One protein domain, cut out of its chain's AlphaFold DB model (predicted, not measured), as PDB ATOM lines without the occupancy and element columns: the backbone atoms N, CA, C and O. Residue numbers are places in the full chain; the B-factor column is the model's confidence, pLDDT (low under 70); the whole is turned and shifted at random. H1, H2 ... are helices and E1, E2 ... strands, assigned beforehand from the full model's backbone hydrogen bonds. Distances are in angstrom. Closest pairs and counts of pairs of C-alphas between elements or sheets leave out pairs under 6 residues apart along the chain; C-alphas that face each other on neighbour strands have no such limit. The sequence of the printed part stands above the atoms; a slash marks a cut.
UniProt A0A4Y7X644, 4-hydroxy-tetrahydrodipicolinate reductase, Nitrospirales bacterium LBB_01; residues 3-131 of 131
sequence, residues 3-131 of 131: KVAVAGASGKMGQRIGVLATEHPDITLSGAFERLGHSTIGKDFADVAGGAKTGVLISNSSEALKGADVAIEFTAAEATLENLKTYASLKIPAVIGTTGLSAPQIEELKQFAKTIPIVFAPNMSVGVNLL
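AT A GLANCE: This is residues 3 to 131 of the 131 residues of the protein "4-hydroxy-tetrahydrodipicolinate reductase" of Nitrospirales bacterium LBB_01 (UniProt A0A4Y7X644). A twisted wall of five side-by-side parallel strands stands between helices on its two faces: H1 covers one face towards the E2 edge, and H4, with the short H3, packs on the other. H5 runs beside H4 at the E5 end, H2 packs on H1 at the E2 end, and the last helix, H6, lies off the sheet, away from the other named helices. The 129 printed residues hold six named helices and five named strands, in the order E1 H1 E2 H2 H3 E3 H4 E4 H5 E5 H6, and the sheet runs E2 E1 E3 E4 E5. The class is mixed, helices and strands; the whole is compact, with a radius of gyration of the C-alphas of 14.0 A and spans of 39 by 34 by 24 A.

IN THESE COORDINATES: E1, residues 3 to 7, begins with C-alpha 3 at (199.775, 197.045, 118.873) and is 13.4 A long. H1 is residues 12 to 23, 17.0 A from first to last C-alpha, and E2 is residues 27 to 33, 17.4 A. H2, residues 45 to 49, and H3, residues 62 to 65, are short. E3 is residues 70 to 73. H4, residues 77 to 90, is the longest helix at 20.3 A, from C-alpha 77 at (176.814, 190.902, 114.915) to C-alpha 90 at (195.920, 184.504, 112.621). E4 is residues 94 to 96, H5 residues 103 to 112 with 14.7 A, and E5 residues 118 to 120. H6, residues 126 to 130, ends with C-alpha 130 at (180.823, 197.453, 138.742).

HOW THE PARTS SIT: The sheet's edge strands are E2 and E5, and from edge to edge the strands' lines turn by 79 degrees. E2 and E1 are parallel at 32 degrees, with N 6 and O 31 at 2.9 A, within hydrogen-bond range. Also within range are N 72 and O 5 of E3 and E1, 2.8 A, N 95 and O 71 of E4 and E3, 2.8 A, and N 119 and O 94 of E5 and E4, 2.9 A. Three strand-helix-strand units, parallel neighbour strands joined through a helix, have right-handed crossovers: E1, H1, E2; E3, H4, E4; and E4, H5, E5. H1 and H4 lie on opposite faces, in three layers with the sheet between helices. H1 runs along the strands, 9 degrees from E1 on the local plane, at a height over the sheet of 8.5 A; its closest C-alphas to E2 are those of Ala 21 and Thr 28, 5.3 A. H4 is over E3 and E4 at a height of 8.9 A. H3, on the same face as H4, is only just over E2, with 3 of its C-alphas falling there; the closest C-alphas are those of Gly 31 and Ala 64, 4.6 A. H4 and H5 touch at a shallow tilt of 11 degrees, the same way, closest at the C-alphas of Ala 88 and Phe 112, 6.7 A. H5 only grazes the sheet, with residues 106 to 112. H1 touches H2 with residues 15 to 19 alone, closest at the C-alphas of Gln 15 and Ala 49, 5.0 A. H6 is not on the sheet. Each O i to N i+4 pair is within hydrogen-bond range in H1, H2, H5 and H6, and 8 of 10 are in H4; H3 is too short for such a pair.

THE WHOLE: The C-alphas of Gly 42 and Leu 131, the two farthest apart, are 41.4 A from each other. The printed part has no cut, and it ends at the chain's last residue, 131. The links E2 to H2 and H2 to H3 are long; residues 58 to 59 in the second pair in parallel with residues 32 to 33 of E2. The mean pLDDT of the printed part is 95.7, and no printed residue is under 70.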
ATOM      1  N   LYS A   3     200.259 196.734 120.218       98.31
ATOM      2  CA  LYS A   3     199.775 197.045 118.873       98.31
ATOM      3  C   LYS A   3     198.316 196.637 118.730       98.31
ATOM      4  O   LYS A   3     197.987 195.455 118.790       98.31
ATOM      5  N   VAL A   4     197.445 197.615 118.536       98.31
ATOM      6  CA  VAL A   4     196.002 197.406 118.424       98.31
ATOM      7  C   VAL A   4     195.563 197.560 116.975       98.31
ATOM      8  O   VAL A   4     195.836 198.580 116.338       98.31
ATOM      9  N   ALA A   5     194.820 196.573 116.477       98.38
ATOM     10  CA  ALA A   5     194.041 196.705 115.254       98.38
ATOM     11  C   ALA A   5     192.566 196.970 115.584       98.38
ATOM     12  O   ALA A   5     192.005 196.324 116.467       98.38
ATOM     13  N   VAL A   6     191.924 197.900 114.876       98.12
ATOM     14  CA  VAL A   6     190.528 198.289 115.136       98.12
ATOM     15  C   VAL A   6     189.606 197.835 114.006       98.12
ATOM     16  O   VAL A   6     189.777 198.249 112.857       98.12
ATOM     17  N   ALA A   7     188.601 197.026 114.352       97.31
ATOM     18  CA  ALA A   7     187.516 196.613 113.464       97.31
ATOM     19  C   ALA A   7     186.388 197.647 113.461       97.31
ATOM     20  O   ALA A   7     186.019 198.167 114.517       97.31
ATOM     21  N   GLY A   8     185.790 197.906 112.297       96.50
ATOM     22  CA  GLY A   8     184.757 198.938 112.182       96.50
ATOM     23  C   GLY A   8     185.351 200.329 112.367       96.50
ATOM     24  O   GLY A   8     184.746 201.200 112.997       96.50
ATOM     25  N   ALA A   9     186.569 200.531 111.853       97.31
ATOM     26  CA  ALA A   9     187.361 201.737 112.068       97.31
ATOM     27  C   ALA A   9     186.668 203.022 111.587       97.31
ATOM     28  O   ALA A   9     186.990 204.105 112.067       97.31
ATOM     29  N   SER A  10     185.700 202.915 110.669       96.81
ATOM     30  CA  SER A  10     184.930 204.070 110.193       96.81
ATOM     31  C   SER A  10     183.685 204.356 111.033       96.81
ATOM     32  O   SER A  10     183.070 205.408 110.866       96.81
ATOM     33  N   GLY A  11     183.304 203.456 111.941       96.81
ATOM     34  CA  GLY A  11     182.196 203.644 112.870       96.81
ATOM     35  C   GLY A  11     182.550 204.572 114.033       96.81
ATOM     36  O   GLY A  11     183.715 204.790 114.348       96.81
ATOM     37  N   LYS A  12     181.529 205.087 114.731       96.25
ATOM     38  CA  LYS A  12     181.704 206.035 115.850       96.25
ATOM     39  C   LYS A  12     182.661 205.514 116.932       96.25
ATOM     40  O   LYS A  12     183.548 206.238 117.374       96.25
ATOM     41  N   MET A  13     182.480 204.256 117.345       96.06
ATOM     42  CA  MET A  13     183.335 203.635 118.362       96.06
ATOM     43  C   MET A  13     184.726 203.316 117.821       96.06
ATOM     44  O   MET A  13     185.704 203.635 118.489       96.06
ATOM     45  N   GLY A  14     184.830 202.758 116.609       97.19
ATOM     46  CA  GLY A  14     186.121 202.457 115.986       97.19
ATOM     47  C   GLY A  14     186.996 203.700 115.823       97.19
ATOM     48  O   GLY A  14     188.164 203.680 116.208       97.19
ATOM     49  N   GLN A  15     186.415 204.818 115.379       97.75
ATOM     50  CA  GLN A  15     187.107 206.108 115.317       97.75
ATOM     51  C   GLN A  15     187.605 206.545 116.700       97.75
ATOM     52  O   GLN A  15     188.780 206.868 116.866       97.75
ATOM     53  N   ARG A  16     186.740 206.513 117.725       97.44
ATOM     54  CA  ARG A  16     187.129 206.929 119.080       97.44
ATOM     55  C   ARG A  16     188.249 206.061 119.650       97.44
ATOM     56  O   ARG A  16     189.172 206.595 120.256       97.44
ATOM     57  N   ILE A  17     188.168 204.749 119.460       97.25
ATOM     58  CA  ILE A  17     189.167 203.790 119.941       97.25
ATOM     59  C   ILE A  17     190.493 203.995 119.220       97.25
ATOM     60  O   ILE A  17     191.523 204.048 119.882       97.25
ATOM     61  N   GLY A  18     190.481 204.152 117.896       97.12
ATOM     62  CA  GLY A  18     191.709 204.376 117.142       97.12
ATOM     63  C   GLY A  18     192.385 205.698 117.509       97.12
ATOM     64  O   GLY A  18     193.593 205.705 117.708       97.12
ATOM     65  N   VAL A  19     191.627 206.783 117.715       97.12
ATOM     66  CA  VAL A  19     192.183 208.058 118.215       97.12
ATOM     67  C   VAL A  19     192.816 207.866 119.595       97.12
ATOM     68  O   VAL A  19     193.985 208.193 119.784       97.12
ATOM     69  N   LEU A  20     192.101 207.251 120.541       96.31
ATOM     70  CA  LEU A  20     192.646 206.972 121.876       96.31
ATOM     71  C   LEU A  20     193.900 206.086 121.820       96.31
ATOM     72  O   LEU A  20     194.844 206.314 122.569       96.31
ATOM     73  N   ALA A  21     193.937 205.109 120.913       96.62
ATOM     74  CA  ALA A  21     195.099 204.254 120.703       96.62
ATOM     75  C   ALA A  21     196.318 205.025 120.170       96.62
ATOM     76  O   ALA A  21     197.439 204.597 120.417       96.62
ATOM     77  N   THR A  22     196.128 206.141 119.457       95.19
ATOM     78  CA  THR A  22     197.231 207.019 119.023       95.19
ATOM     79  C   THR A  22     197.711 207.985 120.109       95.19
ATOM     80  O   THR A  22     198.837 208.465 120.038       95.19
ATOM     81  N   GLU A  23     196.879 208.265 121.115       95.00
ATOM     82  CA  GLU A  23     197.174 209.213 122.201       95.00
ATOM     83  C   GLU A  23     197.734 208.532 123.464       95.00
ATOM     84  O   GLU A  23     198.240 209.201 124.365       95.00
ATOM     85  N   HIS A  24     197.630 207.204 123.561       96.88
ATOM     86  CA  HIS A  24     197.984 206.455 124.764       96.88
ATOM     87  C   HIS A  24     199.477 206.063 124.784       96.88
ATOM     88  O   HIS A  24     199.974 205.528 123.799       96.88
ATOM     89  N   PRO A  25     200.203 206.227 125.909       96.81
ATOM     90  CA  PRO A  25     201.654 205.996 125.965       96.81
ATOM     91  C   PRO A  25     202.076 204.530 125.770       96.81
ATOM     92  O   PRO A  25     203.182 204.263 125.311       96.81
ATOM     93  N   ASP A  26     201.202 203.580 126.113       97.69
ATOM     94  CA  ASP A  26     201.507 202.143 126.039       97.69
ATOM     95  C   ASP A  26     200.840 201.413 124.869       97.69
ATOM     96  O   ASP A  26     201.062 200.211 124.698       97.69
ATOM     97  N   ILE A  27     200.027 202.103 124.066       97.75
ATOM     98  CA  ILE A  27     199.258 201.512 122.965       97.75
ATOM     99  C   ILE A  27     199.633 202.227 121.671       97.75
ATOM    100  O   ILE A  27     199.969 203.402 121.672       97.75
ATOM    101  N   THR A  28     199.591 201.509 120.556       97.19
ATOM    102  CA  THR A  28     199.694 202.111 119.229       97.19
ATOM    103  C   THR A  28     198.648 201.512 118.308       97.19
ATOM    104  O   THR A  28     198.427 200.299 118.308       97.19
ATOM    105  N   LEU A  29     198.038 202.351 117.473       97.69
ATOM    106  CA  LEU A  29     197.224 201.882 116.359       97.69
ATOM    107  C   LEU A  29     198.150 201.237 115.319       97.69
ATOM    108  O   LEU A  29     199.007 201.911 114.752       97.69
ATOM    109  N   SER A  30     198.017 199.933 115.097       97.62
ATOM    110  CA  SER A  30     198.800 199.186 114.100       97.62
ATOM    111  C   SER A  30     197.983 198.790 112.877       97.62
ATOM    112  O   SER A  30     198.553 198.407 111.860       97.62
ATOM    113  N   GLY A  31     196.656 198.857 112.981       97.88
ATOM    114  CA  GLY A  31     195.748 198.424 111.937       97.88
ATOM    115  C   GLY A  31     194.364 199.028 112.086       97.88
ATOM    116  O   GLY A  31     193.875 199.252 113.191       97.88
ATOM    117  N   ALA A  32     193.710 199.260 110.959       97.75
ATOM    118  CA  ALA A  32     192.332 199.707 110.895       97.75
ATOM    119  C   ALA A  32     191.653 198.942 109.766       97.75
ATOM    120  O   ALA A  32     192.217 198.836 108.675       97.75
ATOM    121  N   PHE A  33     190.463 198.399 110.008       95.25
ATOM    122  CA  PHE A  33     189.757 197.673 108.963       95.25
ATOM    123  C   PHE A  33     188.248 197.859 108.976       95.25
ATOM    124  O   PHE A  33     187.619 198.197 109.982       95.25
ATOM    125  N   GLU A  34     187.688 197.651 107.793       96.00
ATOM    126  CA  GLU A  34     186.281 197.785 107.460       96.00
ATOM    127  C   GLU A  34     185.838 196.672 106.514       96.00
ATOM    128  O   GLU A  34     186.646 195.957 105.922       96.00
ATOM    129  N   ARG A  35     184.525 196.540 106.340       92.31
ATOM    130  CA  ARG A  35     183.961 195.585 105.381       92.31
ATOM    131  C   ARG A  35     184.384 195.898 103.941       92.31
ATOM    132  O   ARG A  35     184.585 197.054 103.557       92.31
ATOM    133  N   LEU A  36     184.428 194.858 103.108       90.38
ATOM    134  CA  LEU A  36     184.655 194.981 101.667       90.38
ATOM    135  C   LEU A  36     183.696 196.010 101.038       90.38
ATOM    136  O   LEU A  36     182.487 195.981 101.272       90.38
ATOM    137  N   GLY A  37     184.251 196.916 100.230       91.06
ATOM    138  CA  GLY A  37     183.486 197.951  99.530       91.06
ATOM    139  C   GLY A  37     183.130 199.181 100.371       91.06
ATOM    140  O   GLY A  37     182.397 200.042  99.884       91.06
ATOM    141  N   HIS A  38     183.624 199.304 101.609       95.44
ATOM    142  CA  HIS A  38     183.456 200.538 102.377       95.44
ATOM    143  C   HIS A  38     184.179 201.720 101.692       95.44
ATOM    144  O   HIS A  38     185.277 201.580 101.160       95.44
ATOM    145  N   SER A  39     183.596 202.920 101.713       96.88
ATOM    146  CA  SER A  39     184.107 204.094 100.972       96.88
ATOM    147  C   SER A  39     185.394 204.712 101.542       96.88
ATOM    148  O   SER A  39     185.916 205.699 101.016       96.88
ATOM    149  N   THR A  40     185.887 204.169 102.651       96.94
ATOM    150  CA  THR A  40     187.081 204.638 103.363       96.94
ATOM    151  C   THR A  40     188.281 203.718 103.186       96.94
ATOM    152  O   THR A  40     189.364 204.077 103.641       96.94
ATOM    153  N   ILE A  41     188.121 202.575 102.508       97.50
ATOM    154  CA  ILE A  41     189.242 201.678 102.214       97.50
ATOM    155  C   ILE A  41     190.336 202.447 101.459       97.50
ATOM    156  O   ILE A  41     190.053 203.193 100.520       97.50
ATOM    157  N   GLY A  42     191.584 202.281 101.898       96.81
ATOM    158  CA  GLY A  42     192.768 202.949 101.356       96.81
ATOM    159  C   GLY A  42     193.013 204.370 101.877       96.81
ATOM    160  O   GLY A  42     194.056 204.941 101.566       96.81
ATOM    161  N   LYS A  43     192.102 204.948 102.671       97.69
ATOM    162  CA  LYS A  43     192.336 206.239 103.340       97.69
ATOM    163  C   LYS A  43     193.163 206.044 104.607       97.69
ATOM    164  O   LYS A  43     193.050 205.004 105.256       97.69
ATOM    165  N   ASP A  44     193.951 207.053 104.978       98.06
ATOM    166  CA  ASP A  44     194.570 207.088 106.305       98.06
ATOM    167  C   ASP A  44     193.465 207.152 107.359       98.06
ATOM    168  O   ASP A  44     192.466 207.855 107.178       98.06
ATOM    169  N   PHE A  45     193.634 206.441 108.468       97.88
ATOM    170  CA  PHE A  45     192.682 206.474 109.568       97.88
ATOM    171  C   PHE A  45     192.388 207.908 110.050       97.88
ATOM    172  O   PHE A  45     191.229 208.244 110.305       97.88
ATOM    173  N   ALA A  46     193.398 208.787 110.083       97.00
ATOM    174  CA  ALA A  46     193.241 210.191 110.469       97.00
ATOM    175  C   ALA A  46     192.339 210.990 109.517       97.00
ATOM    176  O   ALA A  46     191.706 211.952 109.943       97.00
ATOM    177  N   ASP A  47     192.222 210.592 108.246       97.12
ATOM    178  CA  ASP A  47     191.320 211.256 107.293       97.12
ATOM    179  C   ASP A  47     189.845 210.965 107.592       97.12
ATOM    180  O   ASP A  47     188.959 211.671 107.110       97.12
ATOM    181  N   VAL A  48     189.572 209.911 108.365       96.75
ATOM    182  CA  VAL A  48     188.222 209.493 108.757       96.75
ATOM    183  C   VAL A  48     187.904 209.924 110.184       96.75
ATOM    184  O   VAL A  48     186.816 210.439 110.427       96.75
ATOM    185  N   ALA A  49     188.836 209.718 111.114       96.25
ATOM    186  CA  ALA A  49     188.640 209.993 112.537       96.25
ATOM    187  C   ALA A  49     189.097 211.401 112.974       96.25
ATOM    188  O   ALA A  49     188.778 211.831 114.082       96.25
ATOM    189  N   GLY A  50     189.821 212.124 112.113       90.69
ATOM    190  CA  GLY A  50     190.497 213.376 112.451       90.69
ATOM    191  C   GLY A  50     191.831 213.158 113.177       90.69
ATOM    192  O   GLY A  50     192.149 212.057 113.621       90.69
ATOM    193  N   GLY A  51     192.616 214.231 113.306       89.50
ATOM    194  CA  GLY A  51     193.914 214.222 113.990       89.50
ATOM    195  C   GLY A  51     195.120 214.223 113.045       89.50
ATOM    196  O   GLY A  51     195.016 214.576 111.869       89.50
ATOM    197  N   ALA A  52     196.291 213.882 113.586       91.06
ATOM    198  CA  ALA A  52     197.529 213.789 112.817       91.06
ATOM    199  C   ALA A  52     197.579 212.486 112.006       91.06
ATOM    200  O   ALA A  52     197.060 211.461 112.443       91.06
ATOM    201  N   LYS A  53     198.236 212.521 110.838       94.88
ATOM    202  CA  LYS A  53     198.415 211.344 109.976       94.88
ATOM    203  C   LYS A  53     199.004 210.179 110.763       94.88
ATOM    204  O   LYS A  53     200.044 210.325 111.402       94.88
ATOM    205  N   THR A  54     198.347 209.027 110.670       95.38
ATOM    206  CA  THR A  54     198.759 207.818 111.390       95.38
ATOM    207  C   THR A  54     199.684 206.931 110.562       95.38
ATOM    208  O   THR A  54     200.440 206.142 111.121       95.38
ATOM    209  N   GLY A  55     199.615 207.023 109.230       95.88
ATOM    210  CA  GLY A  55     200.229 206.061 108.315       95.88
ATOM    211  C   GLY A  55     199.499 204.713 108.274       95.88
ATOM    212  O   GLY A  55     199.897 203.827 107.519       95.88
ATOM    213  N   VAL A  56     198.427 204.547 109.055       97.06
ATOM    214  CA  VAL A  56     197.605 203.338 109.087       97.06
ATOM    215  C   VAL A  56     196.469 203.514 108.092       97.06
ATOM    216  O   VAL A  56     195.540 204.293 108.314       97.06
ATOM    217  N   LEU A  57     196.544 202.785 106.980       97.81
ATOM    218  CA  LEU A  57     195.476 202.770 105.989       97.81
ATOM    219  C   LEU A  57     194.348 201.842 106.438       97.81
ATOM    220  O   LEU A  57     194.595 200.731 106.910       97.81
ATOM    221  N   ILE A  58     193.107 202.281 106.245       97.56
ATOM    222  CA  ILE A  58     191.938 201.432 106.472       97.56
ATOM    223  C   ILE A  58     191.919 200.350 105.389       97.56
ATOM    224  O   ILE A  58     191.804 200.657 104.201       97.56
ATOM    225  N   SER A  59     192.019 199.087 105.798       96.94
ATOM    226  CA  SER A  59     191.978 197.927 104.902       96.94
ATOM    227  C   SER A  59     190.647 197.180 104.984       96.94
ATOM    228  O   SER A  59     189.865 197.339 105.915       96.94
ATOM    229  N   ASN A  60     190.381 196.341 103.998       92.94
ATOM    230  CA  ASN A  60     189.304 195.351 103.983       92.94
ATOM    231  C   ASN A  60     189.834 193.911 104.032       92.94
ATOM    232  O   ASN A  60     189.069 192.963 103.862       92.94
ATOM    233  N   SER A  61     191.144 193.752 104.192       90.44
ATOM    234  CA  SER A  61     191.831 192.472 104.237       90.44
ATOM    235  C   SER A  61     192.372 192.198 105.637       90.44
ATOM    236  O   SER A  61     192.591 193.102 106.449       90.44
ATOM    237  N   SER A  62     192.679 190.929 105.892       88.81
ATOM    238  CA  SER A  62     193.348 190.489 107.114       88.81
ATOM    239  C   SER A  62     194.771 191.053 107.268       88.81
ATOM    240  O   SER A  62     195.361 190.940 108.339       88.81
ATOM    241  N   GLU A  63     195.319 191.719 106.247       89.69
ATOM    242  CA  GLU A  63     196.627 192.380 106.312       89.69
ATOM    243  C   GLU A  63     196.650 193.512 107.344       89.69
ATOM    244  O   GLU A  63     197.696 193.749 107.944       89.69
ATOM    245  N   ALA A  64     195.504 194.142 107.633       93.81
ATOM    246  CA  ALA A  64     195.393 195.120 108.720       93.81
ATOM    247  C   ALA A  64     195.634 194.515 110.115       93.81
ATOM    248  O   ALA A  64     195.922 195.245 111.056       93.81
ATOM    249  N   LEU A  65     195.541 193.192 110.266       95.38
ATOM    250  CA  LEU A  65     195.829 192.495 111.524       95.38
ATOM    251  C   LEU A  65     197.300 192.070 111.627       95.38
ATOM    252  O   LEU A  65     197.728 191.556 112.662       95.38
ATOM    253  N   LYS A  66     198.098 192.254 110.568       92.31
ATOM    254  CA  LYS A  66     199.480 191.775 110.524       92.31
ATOM    255  C   LYS A  66     200.336 192.492 111.568       92.31
ATOM    256  O   LYS A  66     200.607 193.684 111.466       92.31
ATOM    257  N   GLY A  67     200.826 191.724 112.538       91.31
ATOM    258  CA  GLY A  67     201.671 192.239 113.615       91.31
ATOM    259  C   GLY A  67     200.914 193.024 114.689       91.31
ATOM    260  O   GLY A  67     201.574 193.687 115.486       91.31
ATOM    261  N   ALA A  68     199.578 192.963 114.703       97.88
ATOM    262  CA  ALA A  68     198.781 193.397 115.843       97.88
ATOM    263  C   ALA A  68     198.926 192.393 116.997       97.88
ATOM    264  O   ALA A  68     199.030 191.189 116.768       97.88
ATOM    265  N   ASP A  69     198.903 192.890 118.227       98.44
ATOM    266  CA  ASP A  69     198.879 192.070 119.440       98.44
ATOM    267  C   ASP A  69     197.438 191.746 119.863       98.44
ATOM    268  O   ASP A  69     197.193 190.741 120.526       98.44
ATOM    269  N   VAL A  70     196.475 192.598 119.492       98.44
ATOM    270  CA  VAL A  70     195.049 192.429 119.807       98.44
ATOM    271  C   VAL A  70     194.166 193.167 118.797       98.44
ATOM    272  O   VAL A  70     194.508 194.256 118.326       98.44
ATOM    273  N   ALA A  71     193.008 192.587 118.484       98.31
ATOM    274  CA  ALA A  71     191.936 193.247 117.749       98.31
ATOM    275  C   ALA A  71     190.899 193.838 118.721       98.31
ATOM    276  O   ALA A  71     190.431 193.145 119.622       98.31
ATOM    277  N   ILE A  72     190.510 195.101 118.532       98.19
ATOM    278  CA  ILE A  72     189.368 195.711 119.227       98.19
ATOM    279  C   ILE A  72     188.224 195.874 118.233       98.19
ATOM    280  O   ILE A  72     188.371 196.531 117.203       98.19
ATOM    281  N   GLU A  73     187.077 195.285 118.556       95.94
ATOM    282  CA  GLU A  73     185.966 195.129 117.630       95.94
ATOM    283  C   GLU A  73     184.667 195.745 118.143       95.94
ATOM    284  O   GLU A  73     184.110 195.334 119.163       95.94
ATOM    285  N   PHE A  74     184.165 196.710 117.371       96.19
ATOM    286  CA  PHE A  74     182.844 197.311 117.531       96.19
ATOM    287  C   PHE A  74     182.180 197.419 116.158       96.19
ATOM    288  O   PHE A  74     182.270 198.447 115.481       96.19
ATOM    289  N   THR A  75     181.532 196.338 115.734       95.19
ATOM    290  CA  THR A  75     180.940 196.199 114.394       95.19
ATOM    291  C   THR A  75     179.469 195.769 114.481       95.19
ATOM    292  O   THR A  75     178.783 196.088 115.448       95.19
ATOM    293  N   ALA A  76     178.965 195.073 113.457       93.62
ATOM    294  CA  ALA A  76     177.685 194.370 113.484       93.62
ATOM    295  C   ALA A  76     177.866 192.906 113.930       93.62
ATOM    296  O   ALA A  76     178.966 192.350 113.816       93.62
ATOM    297  N   ALA A  77     176.793 192.280 114.423       93.44
ATOM    298  CA  ALA A  77     176.814 190.902 114.915       93.44
ATOM    299  C   ALA A  77     177.237 189.903 113.824       93.44
ATOM    300  O   ALA A  77     178.021 188.993 114.081       93.44
ATOM    301  N   GLU A  78     176.790 190.107 112.586       91.06
ATOM    302  CA  GLU A  78     177.150 189.267 111.440       91.06
ATOM    303  C   GLU A  78     178.637 189.408 111.093       91.06
ATOM    304  O   GLU A  78     179.312 188.418 110.822       91.06
ATOM    305  N   ALA A  79     179.168 190.633 111.158       93.75
ATOM    306  CA  ALA A  79     180.582 190.898 110.903       93.75
ATOM    307  C   ALA A  79     181.490 190.283 111.981       93.75
ATOM    308  O   ALA A  79     182.585 189.826 111.667       93.75
ATOM    309  N   THR A  80     181.015 190.220 113.228       95.56
ATOM    310  CA  THR A  80     181.768 189.671 114.369       95.56
ATOM    311  C   THR A  80     182.181 188.220 114.131       95.56
ATOM    312  O   THR A  80     183.330 187.854 114.366       95.56
ATOM    313  N   LEU A  81     181.281 187.380 113.611       95.12
ATOM    314  CA  LEU A  81     181.595 185.970 113.360       95.12
ATOM    315  C   LEU A  81     182.612 185.778 112.227       95.12
ATOM    316  O   LEU A  81     183.512 184.945 112.338       95.12
ATOM    317  N   GLU A  82     182.515 186.563 111.153       94.56
ATOM    318  CA  GLU A  82     183.497 186.510 110.060       94.56
ATOM    319  C   GLU A  82     184.876 187.016 110.505       94.56
ATOM    320  O   GLU A  82     185.915 186.428 110.181       94.56
ATOM    321  N   ASN A  83     184.897 188.063 111.324       96.12
ATOM    322  CA  ASN A  83     186.123 188.570 111.915       96.12
ATOM    323  C   ASN A  83     186.751 187.552 112.877       96.12
ATOM    324  O   ASN A  83     187.955 187.316 112.802       96.12
ATOM    325  N   LEU A  84     185.953 186.874 113.707       96.50
ATOM    326  CA  LEU A  84     186.412 185.815 114.612       96.50
ATOM    327  C   LEU A  84     187.115 184.670 113.880       96.50
ATOM    328  O   LEU A  84     188.163 184.210 114.339       96.50
ATOM    329  N   LYS A  85     186.607 184.252 112.712       96.12
ATOM    330  CA  LYS A  85     187.298 183.274 111.849       96.12
ATOM    331  C   LYS A  85     188.686 183.774 111.451       96.12
ATOM    332  O   LYS A  85     189.663 183.026 111.517       96.12
ATOM    333  N   THR A  86     188.783 185.051 111.087       95.69
ATOM    334  CA  THR A  86     190.048 185.688 110.705       95.69
ATOM    335  C   THR A  86     191.005 185.769 111.893       95.69
ATOM    336  O   THR A  86     192.147 185.316 111.783       95.69
ATOM    337  N   TYR A  87     190.549 186.256 113.048       97.31
ATOM    338  CA  TYR A  87     191.353 186.343 114.270       97.31
ATOM    339  C   TYR A  87     191.884 184.978 114.693       97.31
ATOM    340  O   TYR A  87     193.076 184.839 114.956       97.31
ATOM    341  N   ALA A  88     191.033 183.950 114.682       97.00
ATOM    342  CA  ALA A  88     191.426 182.590 115.030       97.00
ATOM    343  C   ALA A  88     192.473 182.028 114.057       97.00
ATOM    344  O   ALA A  88     193.447 181.416 114.496       97.00
ATOM    345  N   SER A  89     192.322 182.282 112.752       95.81
ATOM    346  CA  SER A  89     193.291 181.840 111.736       95.81
ATOM    347  C   SER A  89     194.673 182.482 111.916       95.81
ATOM    348  O   SER A  89     195.695 181.830 111.703       95.81
ATOM    349  N   LEU A  90     194.700 183.737 112.370       96.00
ATOM    350  CA  LEU A  90     195.920 184.504 112.621       96.00
ATOM    351  C   LEU A  90     196.420 184.400 114.068       96.00
ATOM    352  O   LEU A  90     197.478 184.939 114.381       96.00
ATOM    353  N   LYS A  91     195.684 183.701 114.942       96.81
ATOM    354  CA  LYS A  91     195.929 183.606 116.389       96.81
ATOM    355  C   LYS A  91     196.002 184.971 117.087       96.81
ATOM    356  O   LYS A  91     196.808 185.161 117.995       96.81
ATOM    357  N   ILE A  92     195.160 185.908 116.664       98.00
ATOM    358  CA  ILE A  92     195.076 187.256 117.233       98.00
ATOM    359  C   ILE A  92     194.016 187.268 118.347       98.00
ATOM    360  O   ILE A  92     192.865 186.926 118.076       98.00
ATOM    361  N   PRO A  93     194.366 187.643 119.590       98.44
ATOM    362  CA  PRO A  93     193.398 187.904 120.653       98.44
ATOM    363  C   PRO A  93     192.391 188.995 120.274       98.44
ATOM    364  O   PRO A  93     192.730 189.918 119.529       98.44
ATOM    365  N   ALA A  94     191.181 188.945 120.832       98.25
ATOM    366  CA  ALA A  94     190.130 189.913 120.514       98.25
ATOM    367  C   ALA A  94     189.422 190.490 121.750       98.25
ATOM    368  O   ALA A  94     189.137 189.789 122.722       98.25
ATOM    369  N   VAL A  95     189.080 191.777 121.680       98.31
ATOM    370  CA  VAL A  95     188.173 192.476 122.597       98.31
ATOM    371  C   VAL A  95     186.935 192.884 121.806       98.31
ATOM    372  O   VAL A  95     187.018 193.726 120.915       98.31
ATOM    373  N   ILE A  96     185.788 192.289 122.122       97.94
ATOM    374  CA  ILE A  96     184.553 192.398 121.342       97.94
ATOM    375  C   ILE A  96     183.512 193.162 122.154       97.94
ATOM    376  O   ILE A  96     182.978 192.657 123.144       97.94
ATOM    377  N   GLY A  97     183.231 194.385 121.708       96.62
ATOM    378  CA  GLY A  97     182.168 195.250 122.219       96.62
ATOM    379  C   GLY A  97     180.920 195.283 121.335       96.62
ATOM    380  O   GLY A  97     180.004 196.060 121.603       96.62
ATOM    381  N   THR A  98     180.876 194.473 120.271       96.75
ATOM    382  CA  THR A  98     179.699 194.346 119.406       96.75
ATOM    383  C   THR A  98     178.489 193.850 120.201       96.75
ATOM    384  O   THR A  98     178.565 192.881 120.955       96.75
ATOM    385  N   THR A  99     177.346 194.507 120.016       95.19
ATOM    386  CA  THR A  99     176.072 194.142 120.641       95.19
ATOM    387  C   THR A  99     175.152 193.431 119.641       95.19
ATOM    388  O   THR A  99     175.428 193.383 118.445       95.19
ATOM    389  N   GLY A 100     174.046 192.860 120.129       95.06
ATOM    390  CA  GLY A 100     173.017 192.268 119.264       95.06
ATOM    391  C   GLY A 100     173.301 190.846 118.773       95.06
ATOM    392  O   GLY A 100     172.572 190.358 117.915       95.06
ATOM    393  N   LEU A 101     174.314 190.162 119.316       96.06
ATOM    394  CA  LEU A 101     174.534 188.744 119.029       96.06
ATOM    395  C   LEU A 101     173.384 187.905 119.604       96.06
ATOM    396  O   LEU A 101     173.043 188.007 120.784       96.06
ATOM    397  N   SER A 102     172.810 187.046 118.769       96.75
ATOM    398  CA  SER A 102     171.841 186.031 119.177       96.75
ATOM    399  C   SER A 102     172.500 184.919 120.004       96.75
ATOM    400  O   SER A 102     173.713 184.715 119.944       96.75
ATOM    401  N   ALA A 103     171.702 184.152 120.753       96.94
ATOM    402  CA  ALA A 103     172.220 183.040 121.553       96.94
ATOM    403  C   ALA A 103     173.045 182.020 120.729       96.94
ATOM    404  O   ALA A 103     174.137 181.672 121.179       96.94
ATOM    405  N   PRO A 104     172.630 181.604 119.511       97.12
ATOM    406  CA  PRO A 104     173.468 180.753 118.661       97.12
ATOM    407  C   PRO A 104     174.814 181.390 118.284       97.12
ATOM    408  O   PRO A 104     175.838 180.713 118.322       97.12
ATOM    409  N   GLN A 105     174.837 182.693 117.980       96.44
ATOM    410  CA  GLN A 105     176.078 183.407 117.644       96.44
ATOM    411  C   GLN A 105     177.019 183.513 118.854       96.44
ATOM    412  O   GLN A 105     178.235 183.421 118.702       96.44
ATOM    413  N   ILE A 106     176.477 183.654 120.067       97.00
ATOM    414  CA  ILE A 106     177.272 183.632 121.304       97.00
ATOM    415  C   ILE A 106     177.888 182.243 121.535       97.00
ATOM    416  O   ILE A 106     179.046 182.149 121.940       97.00
ATOM    417  N   GLU A 107     177.154 181.159 121.267       97.62
ATOM    418  CA  GLU A 107     177.706 179.801 121.370       97.62
ATOM    419  C   GLU A 107     178.820 179.542 120.350       97.62
ATOM    420  O   GLU A 107     179.814 178.887 120.678       97.62
ATOM    421  N   GLU A 108     178.703 180.101 119.145       96.75
ATOM    422  CA  GLU A 108     179.767 180.074 118.140       96.75
ATOM    423  C   GLU A 108     180.999 180.875 118.596       96.75
ATOM    424  O   GLU A 108     182.116 180.353 118.570       96.75
ATOM    425  N   LEU A 109     180.812 182.089 119.131       96.94
ATOM    426  CA  LEU A 109     181.886 182.897 119.728       96.94
ATOM    427  C   LEU A 109     182.631 182.126 120.828       96.94
ATOM    428  O   LEU A 109     183.863 182.123 120.860       96.94
ATOM    429  N   LYS A 110     181.909 181.407 121.697       97.56
ATOM    430  CA  LYS A 110     182.516 180.557 122.737       97.56
ATOM    431  C   LYS A 110     183.378 179.431 122.166       97.56
ATOM    432  O   LYS A 110     184.310 179.003 122.843       97.56
ATOM    433  N   GLN A 111     183.106 178.937 120.953       98.06
ATOM    434  CA  GLN A 111     184.000 177.964 120.313       98.06
ATOM    435  C   GLN A 111     185.327 178.611 119.909       98.06
ATOM    436  O   GLN A 111     186.377 178.016 120.148       98.06
ATOM    437  N   PHE A 112     185.307 179.839 119.383       97.94
ATOM    438  CA  PHE A 112     186.530 180.593 119.081       97.94
ATOM    439  C   PHE A 112     187.323 180.958 120.342       97.94
ATOM    440  O   PHE A 112     188.550 180.920 120.332       97.94
ATOM    441  N   ALA A 113     186.646 181.211 121.465       97.25
ATOM    442  CA  ALA A 113     187.303 181.497 122.744       97.25
ATOM    443  C   ALA A 113     188.144 180.321 123.287       97.25
ATOM    444  O   ALA A 113     188.957 180.502 124.190       97.25
ATOM    445  N   LYS A 114     187.970 179.107 122.743       97.25
ATOM    446  CA  LYS A 114     188.815 177.946 123.066       97.25
ATOM    447  C   LYS A 114     190.155 177.961 122.328       97.25
ATOM    448  O   LYS A 114     191.052 177.216 122.713       97.25
ATOM    449  N   THR A 115     190.287 178.744 121.256       97.06
ATOM    450  CA  THR A 115     191.482 178.770 120.394       97.06
ATOM    451  C   THR A 115     192.266 180.071 120.506       97.06
ATOM    452  O   THR A 115     193.492 180.043 120.397       97.06
ATOM    453  N   ILE A 116     191.586 181.191 120.755       98.19
ATOM    454  CA  ILE A 116     192.193 182.504 120.989       98.19
ATOM    455  C   ILE A 116     191.604 183.164 122.243       98.19
ATOM    456  O   ILE A 116     190.439 182.927 122.566       98.19
ATOM    457  N   PRO A 117     192.366 184.014 122.953       98.56
ATOM    458  CA  PRO A 117     191.820 184.797 124.055       98.56
ATOM    459  C   PRO A 117     190.779 185.798 123.546       98.56
ATOM    460  O   PRO A 117     191.045 186.554 122.610       98.56
ATOM    461  N   ILE A 118     189.607 185.816 124.182       98.50
ATOM    462  CA  ILE A 118     188.513 186.726 123.837       98.50
ATOM    463  C   ILE A 118     187.963 187.368 125.108       98.50
ATOM    464  O   ILE A 118     187.552 186.672 126.036       98.50
ATOM    465  N   VAL A 119     187.897 188.699 125.118       98.25
ATOM    466  CA  VAL A 119     187.069 189.465 126.056       98.25
ATOM    467  C   VAL A 119     185.809 189.882 125.314       98.25
ATOM    468  O   VAL A 119     185.891 190.626 124.344       98.25
ATOM    469  N   PHE A 120     184.644 189.415 125.758       97.62
ATOM    470  CA  PHE A 120     183.356 189.802 125.187       97.62
ATOM    471  C   PHE A 120     182.500 190.476 126.256       97.62
ATOM    472  O   PHE A 120     182.179 189.858 127.271       97.62
ATOM    473  N   ALA A 121     182.125 191.731 126.017       94.88
ATOM    474  CA  ALA A 121     181.207 192.460 126.882       94.88
ATOM    475  C   ALA A 121     180.370 193.452 126.053       94.88
ATOM    476  O   ALA A 121     180.932 194.347 125.423       94.88
ATOM    477  N   PRO A 122     179.025 193.367 126.080       82.56
ATOM    478  CA  PRO A 122     178.160 194.300 125.350       82.56
ATOM    479  C   PRO A 122     178.200 195.726 125.927       82.56
ATOM    480  O   PRO A 122     177.699 196.662 125.309       82.56
ATOM    481  N   ASN A 123     178.796 195.901 127.112       92.25
ATOM    482  CA  ASN A 123     179.116 197.194 127.694       92.25
ATOM    483  C   ASN A 123     180.552 197.173 128.235       92.25
ATOM    484  O   ASN A 123     180.872 196.376 129.110       92.25
ATOM    485  N   MET A 124     181.403 198.070 127.733       94.56
ATOM    486  CA  MET A 124     182.817 198.176 128.128       94.56
ATOM    487  C   MET A 124     183.068 199.243 129.209       94.56
ATOM    488  O   MET A 124     184.213 199.521 129.558       94.56
ATOM    489  N   SER A 125     182.017 199.874 129.745       94.25
ATOM    490  CA  SER A 125     182.148 200.820 130.856       94.25
ATOM    491  C   SER A 125     182.476 200.076 132.144       94.25
ATOM    492  O   SER A 125     181.678 199.273 132.626       94.25
ATOM    493  N   VAL A 126     183.625 200.392 132.745       92.81
ATOM    494  CA  VAL A 126     184.026 199.846 134.051       92.81
ATOM    495  C   VAL A 126     182.975 200.157 135.118       92.81
ATOM    496  O   VAL A 126     182.607 199.277 135.884       92.81
ATOM    497  N   GLY A 127     182.439 201.383 135.125       94.06
ATOM    498  CA  GLY A 127     181.413 201.790 136.084       94.06
ATOM    499  C   GLY A 127     180.114 201.002 135.927       94.06
ATOM    500  O   GLY A 127     179.542 200.596 136.925       94.06
ATOM    501  N   VAL A 128     179.677 200.724 134.692       92.62
ATOM    502  CA  VAL A 128     178.459 199.922 134.466       92.62
ATOM    503  C   VAL A 128     178.667 198.460 134.851       92.62
ATOM    504  O   VAL A 128     177.740 197.848 135.353       92.62
ATOM    505  N   ASN A 129     179.864 197.907 134.642       89.56
ATOM    506  CA  ASN A 129     180.167 196.530 135.043       89.56
ATOM    507  C   ASN A 129     180.392 196.368 136.558       89.56
ATOM    508  O   ASN A 129     180.366 195.244 137.047       89.56
ATOM    509  N   LEU A 130     180.662 197.460 137.284       91.75
ATOM    510  CA  LEU A 130     180.823 197.453 138.742       91.75
ATOM    511  C   LEU A 130     179.483 197.546 139.494       91.75
ATOM    512  O   LEU A 130     179.417 197.116 140.645       91.75
ATOM    513  N   LEU A 131     178.465 198.150 138.870       80.44
ATOM    514  CA  LEU A 131     177.106 198.292 139.413       80.44
ATOM    515  C   LEU A 131     176.358 196.954 139.427       80.44
ATOM    516  O   LEU A 131     175.608 196.747 140.406       80.44
TER     517      LEU A 131